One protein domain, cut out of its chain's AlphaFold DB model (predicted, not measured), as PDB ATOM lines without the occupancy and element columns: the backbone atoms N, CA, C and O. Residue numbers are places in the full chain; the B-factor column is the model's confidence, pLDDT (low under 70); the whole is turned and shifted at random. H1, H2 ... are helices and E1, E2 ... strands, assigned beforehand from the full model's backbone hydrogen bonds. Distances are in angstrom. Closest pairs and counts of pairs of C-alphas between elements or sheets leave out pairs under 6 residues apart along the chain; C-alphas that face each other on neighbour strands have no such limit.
ATOM      1  N   PHE A 244       6.051  52.285 -28.731       45.59
ATOM      2  CA  PHE A 244       4.593  52.053 -28.647       45.59
ATOM      3  C   PHE A 244       4.242  50.646 -28.142       45.59
ATOM      4  O   PHE A 244       3.219  50.064 -28.498       45.59
ATOM      5  N   LEU A 245       5.134  50.076 -27.335       46.28
ATOM      6  CA  LEU A 245       5.101  48.677 -26.952       46.28
ATOM      7  C   LEU A 245       4.204  48.479 -25.736       46.28
ATOM      8  O   LEU A 245       4.478  48.989 -24.653       46.28
ATOM      9  N   VAL A 246       3.171  47.668 -25.960       47.03
ATOM     10  CA  VAL A 246       2.014  47.374 -25.112       47.03
ATOM     11  C   VAL A 246       0.859  48.376 -25.235       47.03
ATOM     12  O   VAL A 246       0.572  49.184 -24.350       47.03
ATOM     13  N   LYS A 247       0.112  48.252 -26.340       46.84
ATOM     14  CA  LYS A 247      -1.279  48.723 -26.410       46.84
ATOM     15  C   LYS A 247      -2.111  47.763 -25.544       46.84
ATOM     16  O   LYS A 247      -2.510  46.689 -25.978       46.84
ATOM     17  N   LEU A 248      -2.246  48.086 -24.262       48.25
ATOM     18  CA  LEU A 248      -3.060  47.315 -23.322       48.25
ATOM     19  C   LEU A 248      -4.548  47.596 -23.600       48.25
ATOM     20  O   LEU A 248      -4.921  48.760 -23.699       48.25
ATOM     21  N   LYS A 249      -5.390  46.555 -23.720       44.91
ATOM     22  CA  LYS A 249      -6.809  46.647 -24.163       44.91
ATOM     23  C   LYS A 249      -7.721  47.523 -23.295       44.91
ATOM     24  O   LYS A 249      -8.839  47.855 -23.686       44.91
ATOM     25  N   THR A 250      -7.292  47.955 -22.120       41.97
ATOM     26  CA  THR A 250      -8.057  48.972 -21.406       41.97
ATOM     27  C   THR A 250      -7.807  50.297 -22.106       41.97
ATOM     28  O   THR A 250      -6.693  50.774 -22.004       41.97
ATOM     29  N   PHE A 251      -8.768  50.846 -22.849       40.94
ATOM     30  CA  PHE A 251      -9.455  52.103 -22.519       40.94
ATOM     31  C   PHE A 251     -10.518  52.444 -23.602       40.94
ATOM     32  O   PHE A 251     -10.328  52.211 -24.792       40.94
ATOM     33  N   ASN A 252     -11.693  52.917 -23.167       44.69
ATOM     34  CA  ASN A 252     -12.962  52.953 -23.923       44.69
ATOM     35  C   ASN A 252     -13.165  54.190 -24.830       44.69
ATOM     36  O   ASN A 252     -14.304  54.573 -25.089       44.69
ATOM     37  N   SER A 253     -12.112  54.846 -25.306       41.62
ATOM     38  CA  SER A 253     -12.171  55.717 -26.489       41.62
ATOM     39  C   SER A 253     -10.751  56.195 -26.786       41.62
ATOM     40  O   SER A 253     -10.221  57.021 -26.044       41.62
ATOM     41  N   PRO A 254     -10.122  55.774 -27.888       37.34
ATOM     42  CA  PRO A 254      -8.743  56.156 -28.188       37.34
ATOM     43  C   PRO A 254      -8.543  57.646 -28.515       37.34
ATOM     44  O   PRO A 254      -7.428  58.057 -28.828       37.34
ATOM     45  N   VAL A 255      -9.581  58.478 -28.376       43.41
ATOM     46  CA  VAL A 255      -9.508  59.946 -28.464       43.41
ATOM     47  C   VAL A 255      -9.434  60.616 -27.087       43.41
ATOM     48  O   VAL A 255      -9.167  61.815 -26.992       43.41
ATOM     49  N   SER A 256      -9.600  59.883 -25.981       52.00
ATOM     50  CA  SER A 256      -9.382  60.469 -24.660       52.00
ATOM     51  C   SER A 256      -7.903  60.831 -24.520       52.00
ATOM     52  O   SER A 256      -7.032  59.982 -24.339       52.00
ATOM     53  N   LEU A 257      -7.597  62.128 -24.586       56.47
ATOM     54  CA  LEU A 257      -6.251  62.691 -24.437       56.47
ATOM     55  C   LEU A 257      -5.520  62.139 -23.194       56.47
ATOM     56  O   LEU A 257      -4.303  61.977 -23.189       56.47
ATOM     57  N   ASN A 258      -6.276  61.806 -22.145       55.91
ATOM     58  CA  ASN A 258      -5.773  61.227 -20.901       55.91
ATOM     59  C   ASN A 258      -5.424  59.733 -20.991       55.91
ATOM     60  O   ASN A 258      -4.733  59.225 -20.112       55.91
ATOM     61  N   GLU A 259      -5.951  59.010 -21.973       59.62
ATOM     62  CA  GLU A 259      -5.642  57.600 -22.244       59.62
ATOM     63  C   GLU A 259      -4.378  57.504 -23.086       59.62
ATOM     64  O   GLU A 259      -3.438  56.810 -22.708       59.62
ATOM     65  N   HIS A 260      -4.287  58.318 -24.141       60.56
ATOM     66  CA  HIS A 260      -3.067  58.436 -24.934       60.56
ATOM     67  C   HIS A 260      -1.862  58.847 -24.073       60.56
ATOM     68  O   HIS A 260      -0.817  58.203 -24.121       60.56
ATOM     69  N   LYS A 261      -2.026  59.853 -23.200       64.75
ATOM     70  CA  LYS A 261      -0.979  60.265 -22.248       64.75
ATOM     71  C   LYS A 261      -0.556  59.149 -21.288       64.75
ATOM     72  O   LYS A 261       0.625  59.035 -20.984       64.75
ATOM     73  N   ALA A 262      -1.490  58.313 -20.833       66.31
ATOM     74  CA  ALA A 262      -1.162  57.190 -19.955       66.31
ATOM     75  C   ALA A 262      -0.344  56.109 -20.686       66.31
ATOM     76  O   ALA A 262       0.582  55.564 -20.095       66.31
ATOM     77  N   HIS A 263      -0.634  55.841 -21.965       66.25
ATOM     78  CA  HIS A 263       0.193  54.946 -22.782       66.25
ATOM     79  C   HIS A 263       1.600  55.503 -23.010       66.25
ATOM     80  O   HIS A 263       2.568  54.764 -22.871       66.25
ATOM     81  N   LEU A 264       1.725  56.804 -23.293       70.88
ATOM     82  CA  LEU A 264       3.028  57.462 -23.460       70.88
ATOM     83  C   LEU A 264       3.901  57.413 -22.195       70.88
ATOM     84  O   LEU A 264       5.115  57.558 -22.291       70.88
ATOM     85  N   ALA A 265       3.305  57.188 -21.022       79.62
ATOM     86  CA  ALA A 265       4.047  57.030 -19.778       79.62
ATOM     87  C   ALA A 265       4.729  55.655 -19.639       79.62
ATOM     88  O   ALA A 265       5.512  55.479 -18.708       79.62
ATOM     89  N   ILE A 266       4.444  54.671 -20.503       80.12
ATOM     90  CA  ILE A 266       5.161  53.388 -20.534       80.12
ATOM     91  C   ILE A 266       6.421  53.562 -21.387       80.12
ATOM     92  O   ILE A 266       6.341  53.747 -22.595       80.12
ATOM     93  N   GLU A 267       7.598  53.485 -20.764       81.50
ATOM     94  CA  GLU A 267       8.873  53.716 -21.453       81.50
ATOM     95  C   GLU A 267       9.440  52.437 -22.070       81.50
ATOM     96  O   GLU A 267      10.011  52.452 -23.161       81.50
ATOM     97  N   SER A 268       9.342  51.313 -21.349       79.25
ATOM     98  CA  SER A 268       9.861  50.032 -21.828       79.25
ATOM     99  C   SER A 268       9.260  48.831 -21.106       79.25
ATOM    100  O   SER A 268       8.842  48.909 -19.949       79.25
ATOM    101  N   VAL A 269       9.294  47.684 -21.786       80.81
ATOM    102  CA  VAL A 269       8.961  46.377 -21.213       80.81
ATOM    103  C   VAL A 269      10.136  45.431 -21.405       80.81
ATOM    104  O   VAL A 269      10.640  45.246 -22.511       80.81
ATOM    105  N   SER A 270      10.588  44.826 -20.309       84.56
ATOM    106  CA  SER A 270      11.695  43.879 -20.299       84.56
ATOM    107  C   SER A 270      11.221  42.486 -19.911       84.56
ATOM    108  O   SER A 270      10.874  42.219 -18.757       84.56
ATOM    109  N   PHE A 271      11.297  41.575 -20.878       83.50
ATOM    110  CA  PHE A 271      10.989  40.152 -20.718       83.50
ATOM    111  C   PHE A 271      12.192  39.320 -20.245       83.50
ATOM    112  O   PHE A 271      12.049  38.154 -19.895       83.50
ATOM    113  N   LYS A 272      13.402  39.897 -20.232       82.06
ATOM    114  CA  LYS A 272      14.622  39.217 -19.773       82.06
ATOM    115  C   LYS A 272      14.846  39.496 -18.292       82.06
ATOM    116  O   LYS A 272      15.616  40.385 -17.934       82.06
ATOM    117  N   GLN A 273      14.166  38.733 -17.446       84.88
ATOM    118  CA  GLN A 273      14.249  38.849 -15.991       84.88
ATOM    119  C   GLN A 273      14.952  37.641 -15.361       84.88
ATOM    120  O   GLN A 273      15.089  36.585 -15.977       84.88
ATOM    121  N   LYS A 274      15.418  37.802 -14.112       85.44
ATOM    122  CA  LYS A 274      15.957  36.679 -13.317       85.44
ATOM    123  C   LYS A 274      14.907  35.583 -13.117       85.44
ATOM    124  O   LYS A 274      15.236  34.404 -13.157       85.44
ATOM    125  N   ASP A 275      13.664  36.001 -12.898       88.81
ATOM    126  CA  ASP A 275      12.487  35.140 -12.910       88.81
ATOM    127  C   ASP A 275      11.964  35.054 -14.350       88.81
ATOM    128  O   ASP A 275      11.514  36.056 -14.900       88.81
ATOM    129  N   LYS A 276      12.071  33.877 -14.975       87.12
ATOM    130  CA  LYS A 276      11.719  33.680 -16.391       87.12
ATOM    131  C   LYS A 276      10.216  33.801 -16.658       87.12
ATOM    132  O   LYS A 276       9.840  34.079 -17.791       87.12
ATOM    133  N   GLU A 277       9.382  33.629 -15.632       91.31
ATOM    134  CA  GLU A 277       7.923  33.746 -15.733       91.31
ATOM    135  C   GLU A 277       7.432  35.174 -15.445       91.31
ATOM    136  O   GLU A 277       6.231  35.426 -15.334       91.31
ATOM    137  N   ARG A 278       8.352  36.133 -15.307       90.56
ATOM    138  CA  ARG A 278       8.049  37.520 -14.970       90.56
ATOM    139  C   ARG A 278       8.489  38.458 -16.081       90.56
ATOM    140  O   ARG A 278       9.632  38.407 -16.529       90.56
ATOM    141  N   PHE A 279       7.624  39.402 -16.433       88.12
ATOM    142  CA  PHE A 279       8.019  40.575 -17.210       88.12
ATOM    143  C   PHE A 279       7.941  41.849 -16.363       88.12
ATOM    144  O   PHE A 279       7.197  41.940 -15.381       88.12
ATOM    145  N   TYR A 280       8.790  42.815 -16.703       88.50
ATOM    146  CA  TYR A 280       8.953  44.060 -15.958       88.50
ATOM    147  C   TYR A 280       8.636  45.259 -16.841       88.50
ATOM    148  O   TYR A 280       9.152  45.343 -17.955       88.50
ATOM    149  N   VAL A 281       7.830  46.187 -16.332       87.56
ATOM    150  CA  VAL A 281       7.399  47.390 -17.051       87.56
ATOM    151  C   VAL A 281       7.967  48.633 -16.372       87.56
ATOM    152  O   VAL A 281       7.777  48.835 -15.171       87.56
ATOM    153  N   VAL A 282       8.657  49.472 -17.144       87.44
ATOM    154  CA  VAL A 282       9.165  50.773 -16.696       87.44
ATOM    155  C   VAL A 282       8.200  51.865 -17.134       87.44
ATOM    156  O   VAL A 282       7.871  51.967 -18.318       87.44
ATOM    157  N   CYS A 283       7.771  52.685 -16.179       88.88
ATOM    158  CA  CYS A 283       6.854  53.793 -16.400       88.88
ATOM    159  C   CYS A 283       7.383  55.111 -15.827       88.88
ATOM    160  O   CYS A 283       7.949  55.136 -14.734       88.88
ATOM    161  N   ALA A 284       7.073  56.213 -16.502       89.31
ATOM    162  CA  ALA A 284       7.329  57.580 -16.062       89.31
ATOM    163  C   ALA A 284       6.030  58.414 -16.089       89.31
ATOM    164  O   ALA A 284       5.842  59.260 -16.963       89.31
ATOM    165  N   PRO A 285       5.083  58.176 -15.159       89.94
ATOM    166  CA  PRO A 285       3.861  58.968 -15.087       89.94
ATOM    167  C   PRO A 285       4.164  60.421 -14.700       89.94
ATOM    168  O   PRO A 285       4.828  60.680 -13.699       89.94
ATOM    169  N   GLU A 286       3.606  61.376 -15.447       87.69
ATOM    170  CA  GLU A 286       3.791  62.811 -15.169       87.69
ATOM    171  C   GLU A 286       2.855  63.335 -14.069       87.69
ATOM    172  O   GLU A 286       3.089  64.401 -13.500       87.69
ATOM    173  N   CYS A 287       1.774  62.603 -13.790       87.38
ATOM    174  CA  CYS A 287       0.679  63.055 -12.943       87.38
ATOM    175  C   CYS A 287       0.072  61.883 -12.149       87.38
ATOM    176  O   CYS A 287       0.180  60.710 -12.538       87.38
ATOM    177  N   SER A 288      -0.600  62.175 -11.033       89.06
ATOM    178  CA  SER A 288      -1.115  61.123 -10.149       89.06
ATOM    179  C   SER A 288      -2.246  60.315 -10.783       89.06
ATOM    180  O   SER A 288      -2.415  59.141 -10.441       89.06
ATOM    181  N   SER A 289      -3.040  60.912 -11.673       83.31
ATOM    182  CA  SER A 289      -4.149  60.201 -12.319       83.31
ATOM    183  C   SER A 289      -3.633  59.140 -13.293       83.31
ATOM    184  O   SER A 289      -4.155  58.027 -13.309       83.31
ATOM    185  N   MET A 290      -2.556  59.439 -14.030       84.06
ATOM    186  CA  MET A 290      -1.861  58.477 -14.891       84.06
ATOM    187  C   MET A 290      -1.270  57.323 -14.084       84.06
ATOM    188  O   MET A 290      -1.500  56.166 -14.427       84.06
ATOM    189  N   LEU A 291      -0.585  57.613 -12.972       88.75
ATOM    190  CA  LEU A 291      -0.027  56.574 -12.101       88.75
ATOM    191  C   LEU A 291      -1.111  55.618 -11.582       88.75
ATOM    192  O   LEU A 291      -0.941  54.403 -11.635       88.75
ATOM    193  N   VAL A 292      -2.242  56.151 -11.105       86.25
ATOM    194  CA  VAL A 292      -3.358  55.327 -10.610       86.25
ATOM    195  C   VAL A 292      -3.952  54.469 -11.729       86.25
ATOM    196  O   VAL A 292      -4.243  53.297 -11.497       86.25
ATOM    197  N   LYS A 293      -4.102  55.018 -12.941       81.38
ATOM    198  CA  LYS A 293      -4.564  54.254 -14.110       81.38
ATOM    199  C   LYS A 293      -3.620  53.096 -14.445       81.38
ATOM    200  O   LYS A 293      -4.096  51.976 -14.595       81.38
ATOM    201  N   LEU A 294      -2.310  53.345 -14.513       84.50
ATOM    202  CA  LEU A 294      -1.300  52.317 -14.794       84.50
ATOM    203  C   LEU A 294      -1.269  51.230 -13.712       84.50
ATOM    204  O   LEU A 294      -1.230  50.047 -14.031       84.50
ATOM    205  N   ASN A 295      -1.362  51.608 -12.435       88.19
ATOM    206  CA  ASN A 295      -1.435  50.636 -11.344       88.19
ATOM    207  C   ASN A 295      -2.673  49.737 -11.450       88.19
ATOM    208  O   ASN A 295      -2.549  48.523 -11.311       88.19
ATOM    209  N   ASN A 296      -3.854  50.306 -11.719       85.12
ATOM    210  CA  ASN A 296      -5.072  49.513 -11.914       85.12
ATOM    211  C   ASN A 296      -4.924  48.550 -13.093       85.12
ATOM    212  O   ASN A 296      -5.284  47.384 -12.987       85.12
ATOM    213  N   LEU A 297      -4.322  49.023 -14.179       82.06
ATOM    214  CA  LEU A 297      -4.056  48.220 -15.357       82.06
ATOM    215  C   LEU A 297      -3.131  47.032 -15.065       82.06
ATOM    216  O   LEU A 297      -3.441  45.904 -15.434       82.06
ATOM    217  N   PHE A 298      -2.026  47.246 -14.351       87.00
ATOM    218  CA  PHE A 298      -1.124  46.156 -13.969       87.00
ATOM    219  C   PHE A 298      -1.775  45.174 -12.995       87.00
ATOM    220  O   PHE A 298      -1.550  43.970 -13.108       87.00
ATOM    221  N   ILE A 299      -2.627  45.663 -12.090       89.69
ATOM    222  CA  ILE A 299      -3.453  44.812 -11.227       89.69
ATOM    223  C   ILE A 299      -4.390  43.939 -12.072       89.69
ATOM    224  O   ILE A 299      -4.502  42.745 -11.805       89.69
ATOM    225  N   ASP A 300      -5.050  44.501 -13.082       86.06
ATOM    226  CA  ASP A 300      -5.993  43.756 -13.918       86.06
ATOM    227  C   ASP A 300      -5.285  42.726 -14.812       86.06
ATOM    228  O   ASP A 300      -5.738  41.585 -14.897       86.06
ATOM    229  N   ILE A 301      -4.112  43.054 -15.365       86.69
ATOM    230  CA  ILE A 301      -3.264  42.081 -16.080       86.69
ATOM    231  C   ILE A 301      -2.821  40.953 -15.147       86.69
ATOM    232  O   ILE A 301      -2.874  39.784 -15.525       86.69
ATOM    233  N   GLN A 302      -2.390  41.278 -13.923       92.44
ATOM    234  CA  GLN A 302      -1.981  40.255 -12.963       92.44
ATOM    235  C   GLN A 302      -3.148  39.325 -12.607       92.44
ATOM    236  O   GLN A 302      -2.956  38.114 -12.571       92.44
ATOM    237  N   LYS A 303      -4.362  39.859 -12.410       91.88
ATOM    238  CA  LYS A 303      -5.564  39.038 -12.178       91.88
ATOM    239  C   LYS A 303      -5.860  38.107 -13.353       91.88
ATOM    240  O   LYS A 303      -6.233  36.955 -13.128       91.88
ATOM    241  N   GLU A 304      -5.708  38.589 -14.585       90.56
ATOM    242  CA  GLU A 304      -5.921  37.783 -15.789       90.56
ATOM    243  C   GLU A 304      -4.898  36.639 -15.879       90.56
ATOM    244  O   GLU A 304      -5.273  35.491 -16.128       90.56
ATOM    245  N   LEU A 305      -3.621  36.919 -15.586       92.81
ATOM    246  CA  LEU A 305      -2.567  35.904 -15.487       92.81
ATOM    247  C   LEU A 305      -2.869  34.883 -14.382       92.81
ATOM    248  O   LEU A 305      -2.820  33.680 -14.635       92.81
ATOM    249  N   ASP A 306      -3.224  35.335 -13.178       94.88
ATOM    250  CA  ASP A 306      -3.525  34.456 -12.043       94.88
ATOM    251  C   ASP A 306      -4.720  33.540 -12.342       94.88
ATOM    252  O   ASP A 306      -4.667  32.333 -12.088       94.88
ATOM    253  N   THR A 307      -5.778  34.096 -12.938       93.62
ATOM    254  CA  THR A 307      -6.978  33.350 -13.342       93.62
ATOM    255  C   THR A 307      -6.645  32.322 -14.414       93.62
ATOM    256  O   THR A 307      -7.044  31.162 -14.296       93.62
ATOM    257  N   SER A 308      -5.872  32.726 -15.423       93.94
ATOM    258  CA  SER A 308      -5.418  31.855 -16.507       93.94
ATOM    259  C   SER A 308      -4.611  30.673 -15.979       93.94
ATOM    260  O   SER A 308      -4.918  29.527 -16.296       93.94
ATOM    261  N   TRP A 309      -3.629  30.920 -15.109       94.25
ATOM    262  CA  TRP A 309      -2.828  29.860 -14.493       94.25
ATOM    263  C   TRP A 309      -3.664  28.916 -13.627       94.25
ATOM    264  O   TRP A 309      -3.471  27.703 -13.687       94.25
ATOM    265  N   ALA A 310      -4.599  29.454 -12.839       95.56
ATOM    266  CA  ALA A 310      -5.488  28.638 -12.021       95.56
ATOM    267  C   ALA A 310      -6.361  27.715 -12.883       95.56
ATOM    268  O   ALA A 310      -6.492  26.535 -12.571       95.56
ATOM    269  N   VAL A 311      -6.925  28.236 -13.979       95.38
ATOM    270  CA  VAL A 311      -7.756  27.447 -14.898       95.38
ATOM    271  C   VAL A 311      -6.931  26.413 -15.664       95.38
ATOM    272  O   VAL A 311      -7.358  25.268 -15.765       95.38
ATOM    273  N   LEU A 312      -5.741  26.765 -16.161       94.44
ATOM    274  CA  LEU A 312      -4.867  25.791 -16.824       94.44
ATOM    275  C   LEU A 312      -4.467  24.656 -15.874       94.44
ATOM    276  O   LEU A 312      -4.490  23.498 -16.276       94.44
ATOM    277  N   GLY A 313      -4.159  24.964 -14.611       93.12
ATOM    278  CA  GLY A 313      -3.857  23.947 -13.603       93.12
ATOM    279  C   GLY A 313      -5.053  23.052 -13.261       93.12
ATOM    280  O   GLY A 313      -4.873  21.861 -13.035       93.12
ATOM    281  N   GLU A 314      -6.267  23.598 -13.253       93.19
ATOM    282  CA  GLU A 314      -7.511  22.843 -13.043       93.19
ATOM    283  C   GLU A 314      -7.804  21.893 -14.215       93.19
ATOM    284  O   GLU A 314      -8.098  20.719 -14.003       93.19
ATOM    285  N   VAL A 315      -7.678  22.392 -15.448       92.88
ATOM    286  CA  VAL A 315      -8.057  21.675 -16.674       92.88
ATOM    287  C   VAL A 315      -6.980  20.702 -17.143       92.88
ATOM    288  O   VAL A 315      -7.313  19.618 -17.602       92.88
ATOM    289  N   TYR A 316      -5.700  21.058 -17.037       92.25
ATOM    290  CA  TYR A 316      -4.587  20.269 -17.581       92.25
ATOM    291  C   TYR A 316      -3.639  19.718 -16.509       92.25
ATOM    292  O   TYR A 316      -2.739  18.946 -16.832       92.25
ATOM    293  N   GLY A 317      -3.846  20.033 -15.225       88.62
ATOM    294  CA  GLY A 317      -2.929  19.638 -14.149       88.62
ATOM    295  C   GLY A 317      -2.826  18.133 -13.891       88.62
ATOM    296  O   GLY A 317      -1.888  17.700 -13.224       88.62
ATOM    297  N   PHE A 318      -3.753  17.328 -14.421       85.81
ATOM    298  CA  PHE A 318      -3.662  15.866 -14.379       85.81
ATOM    299  C   PHE A 318      -2.678  15.289 -15.415       85.81
ATOM    300  O   PHE A 318      -2.300  14.122 -15.310       85.81
ATOM    301  N   LEU A 319      -2.260  16.080 -16.410       85.62
ATOM    302  CA  LEU A 319      -1.296  15.678 -17.431       85.62
ATOM    303  C   LEU A 319       0.137  15.889 -16.921       85.62
ATOM    304  O   LEU A 319       0.481  16.946 -16.392       85.62
ATOM    305  N   THR A 320       1.011  14.900 -17.125       78.50
ATOM    306  CA  THR A 320       2.454  15.034 -16.844       78.50
ATOM    307  C   THR A 320       3.126  16.059 -17.755       78.50
ATOM    308  O   THR A 320       4.069  16.736 -17.354       78.50
ATOM    309  N   GLU A 321       2.610  16.178 -18.973       80.19
ATOM    310  CA  GLU A 321       3.076  17.057 -20.033       80.19
ATOM    311  C   GLU A 321       1.884  17.874 -20.535       80.19
ATOM    312  O   GLU A 321       0.882  17.306 -20.964       80.19
ATOM    313  N   GLN A 322       1.955  19.200 -20.411       86.88
ATOM    314  CA  GLN A 322       0.809  20.090 -20.613       86.88
ATOM    315  C   GLN A 322       1.229  21.399 -21.283       86.88
ATOM    316  O   GLN A 322       2.359  21.857 -21.065       86.88
ATOM    317  N   PRO A 323       0.327  22.036 -22.051       89.88
ATOM    318  CA  PRO A 323       0.588  23.340 -22.634       89.88
ATOM    319  C   PRO A 323       0.653  24.427 -21.547       89.88
ATOM    320  O   PRO A 323      -0.143  24.460 -20.608       89.88
TER     321      PRO A 323
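This is residues 244 to 323 of the 875 residues of an uncharacterized protein of Proteobacteria bacterium ST_bin11 (UniProt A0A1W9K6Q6). One long straight helix, H2, makes the longest axis; near its first turns sits the short helix H1, and a two-stranded hairpin of E1 and E2 runs beside the first half of H2 with a gap between them. After E2 the chain folds back into H2, whose later part sticks out as an arm with residues 302 to 311 and 314 to 316, while the unnamed residues 244 to 256 loop round to where H1 begins. The printed part has 80 residues with two named helices and two named strands, in the order H1, E1, E2, H2; the sheet, E1 - E2, is antiparallel and the class is mixed, helices and strands. The whole is loose, with a radius of gyration of the C-alphas of 15.8 A, and elongated, spanning 48 by 29 by 20 A.

The printed part begins at Phe 244, and residues 244 to 256 hold no named element. H1 is residues 257 to 264, 10.7 A from first to last C-alpha, with C-alpha 257 at (-6.251, 62.691, -24.437). E1 is residues 266 to 270, 11.5 A long. E2 is residues 278 to 283, 16.4 A long, with C-alpha 278 at (8.049, 37.520, -14.970). H2 is residues 288 to 316, 41.7 A long, and its last C-alpha, of Tyr 316, is at (-4.587, 20.269, -17.581).

E1 and E2 are a hairpin of antiparallel neighbour strands, with 157 degrees between their directions. C-alphas 266 and 283 face each other at 4.5 A. N 270 and O 280 are within hydrogen-bond range at 2.8 A, and N 282 and O 268 at 2.9 A. H1 touches H2, which meets it with residues 290 to 294 alone; the closest C-alphas are those of Ala 262 and Met 290, 5.3 A apart. H1 and H2 run the same way at a steep tilt of 64 degrees. H1 and E2 are apart, and so are E1 and H2. In H1 and H2 every O i to N i+4 pair is within hydrogen-bond range.

The two C-alphas farthest apart are those of Leu 257 and Thr 320, 49.0 A. Residues 252 to 257, 302 to 311 and 314 to 321 stand free; without them the body has 56 residues and spans 42 by 23 by 18 A. The printed part has no cut. The links H1 to E1 and E2 to H2 are tight, the link E1 to E2 is short, and no link is long. The mean pLDDT of the printed part is 78.2, and residues 244 to 263 are under 70.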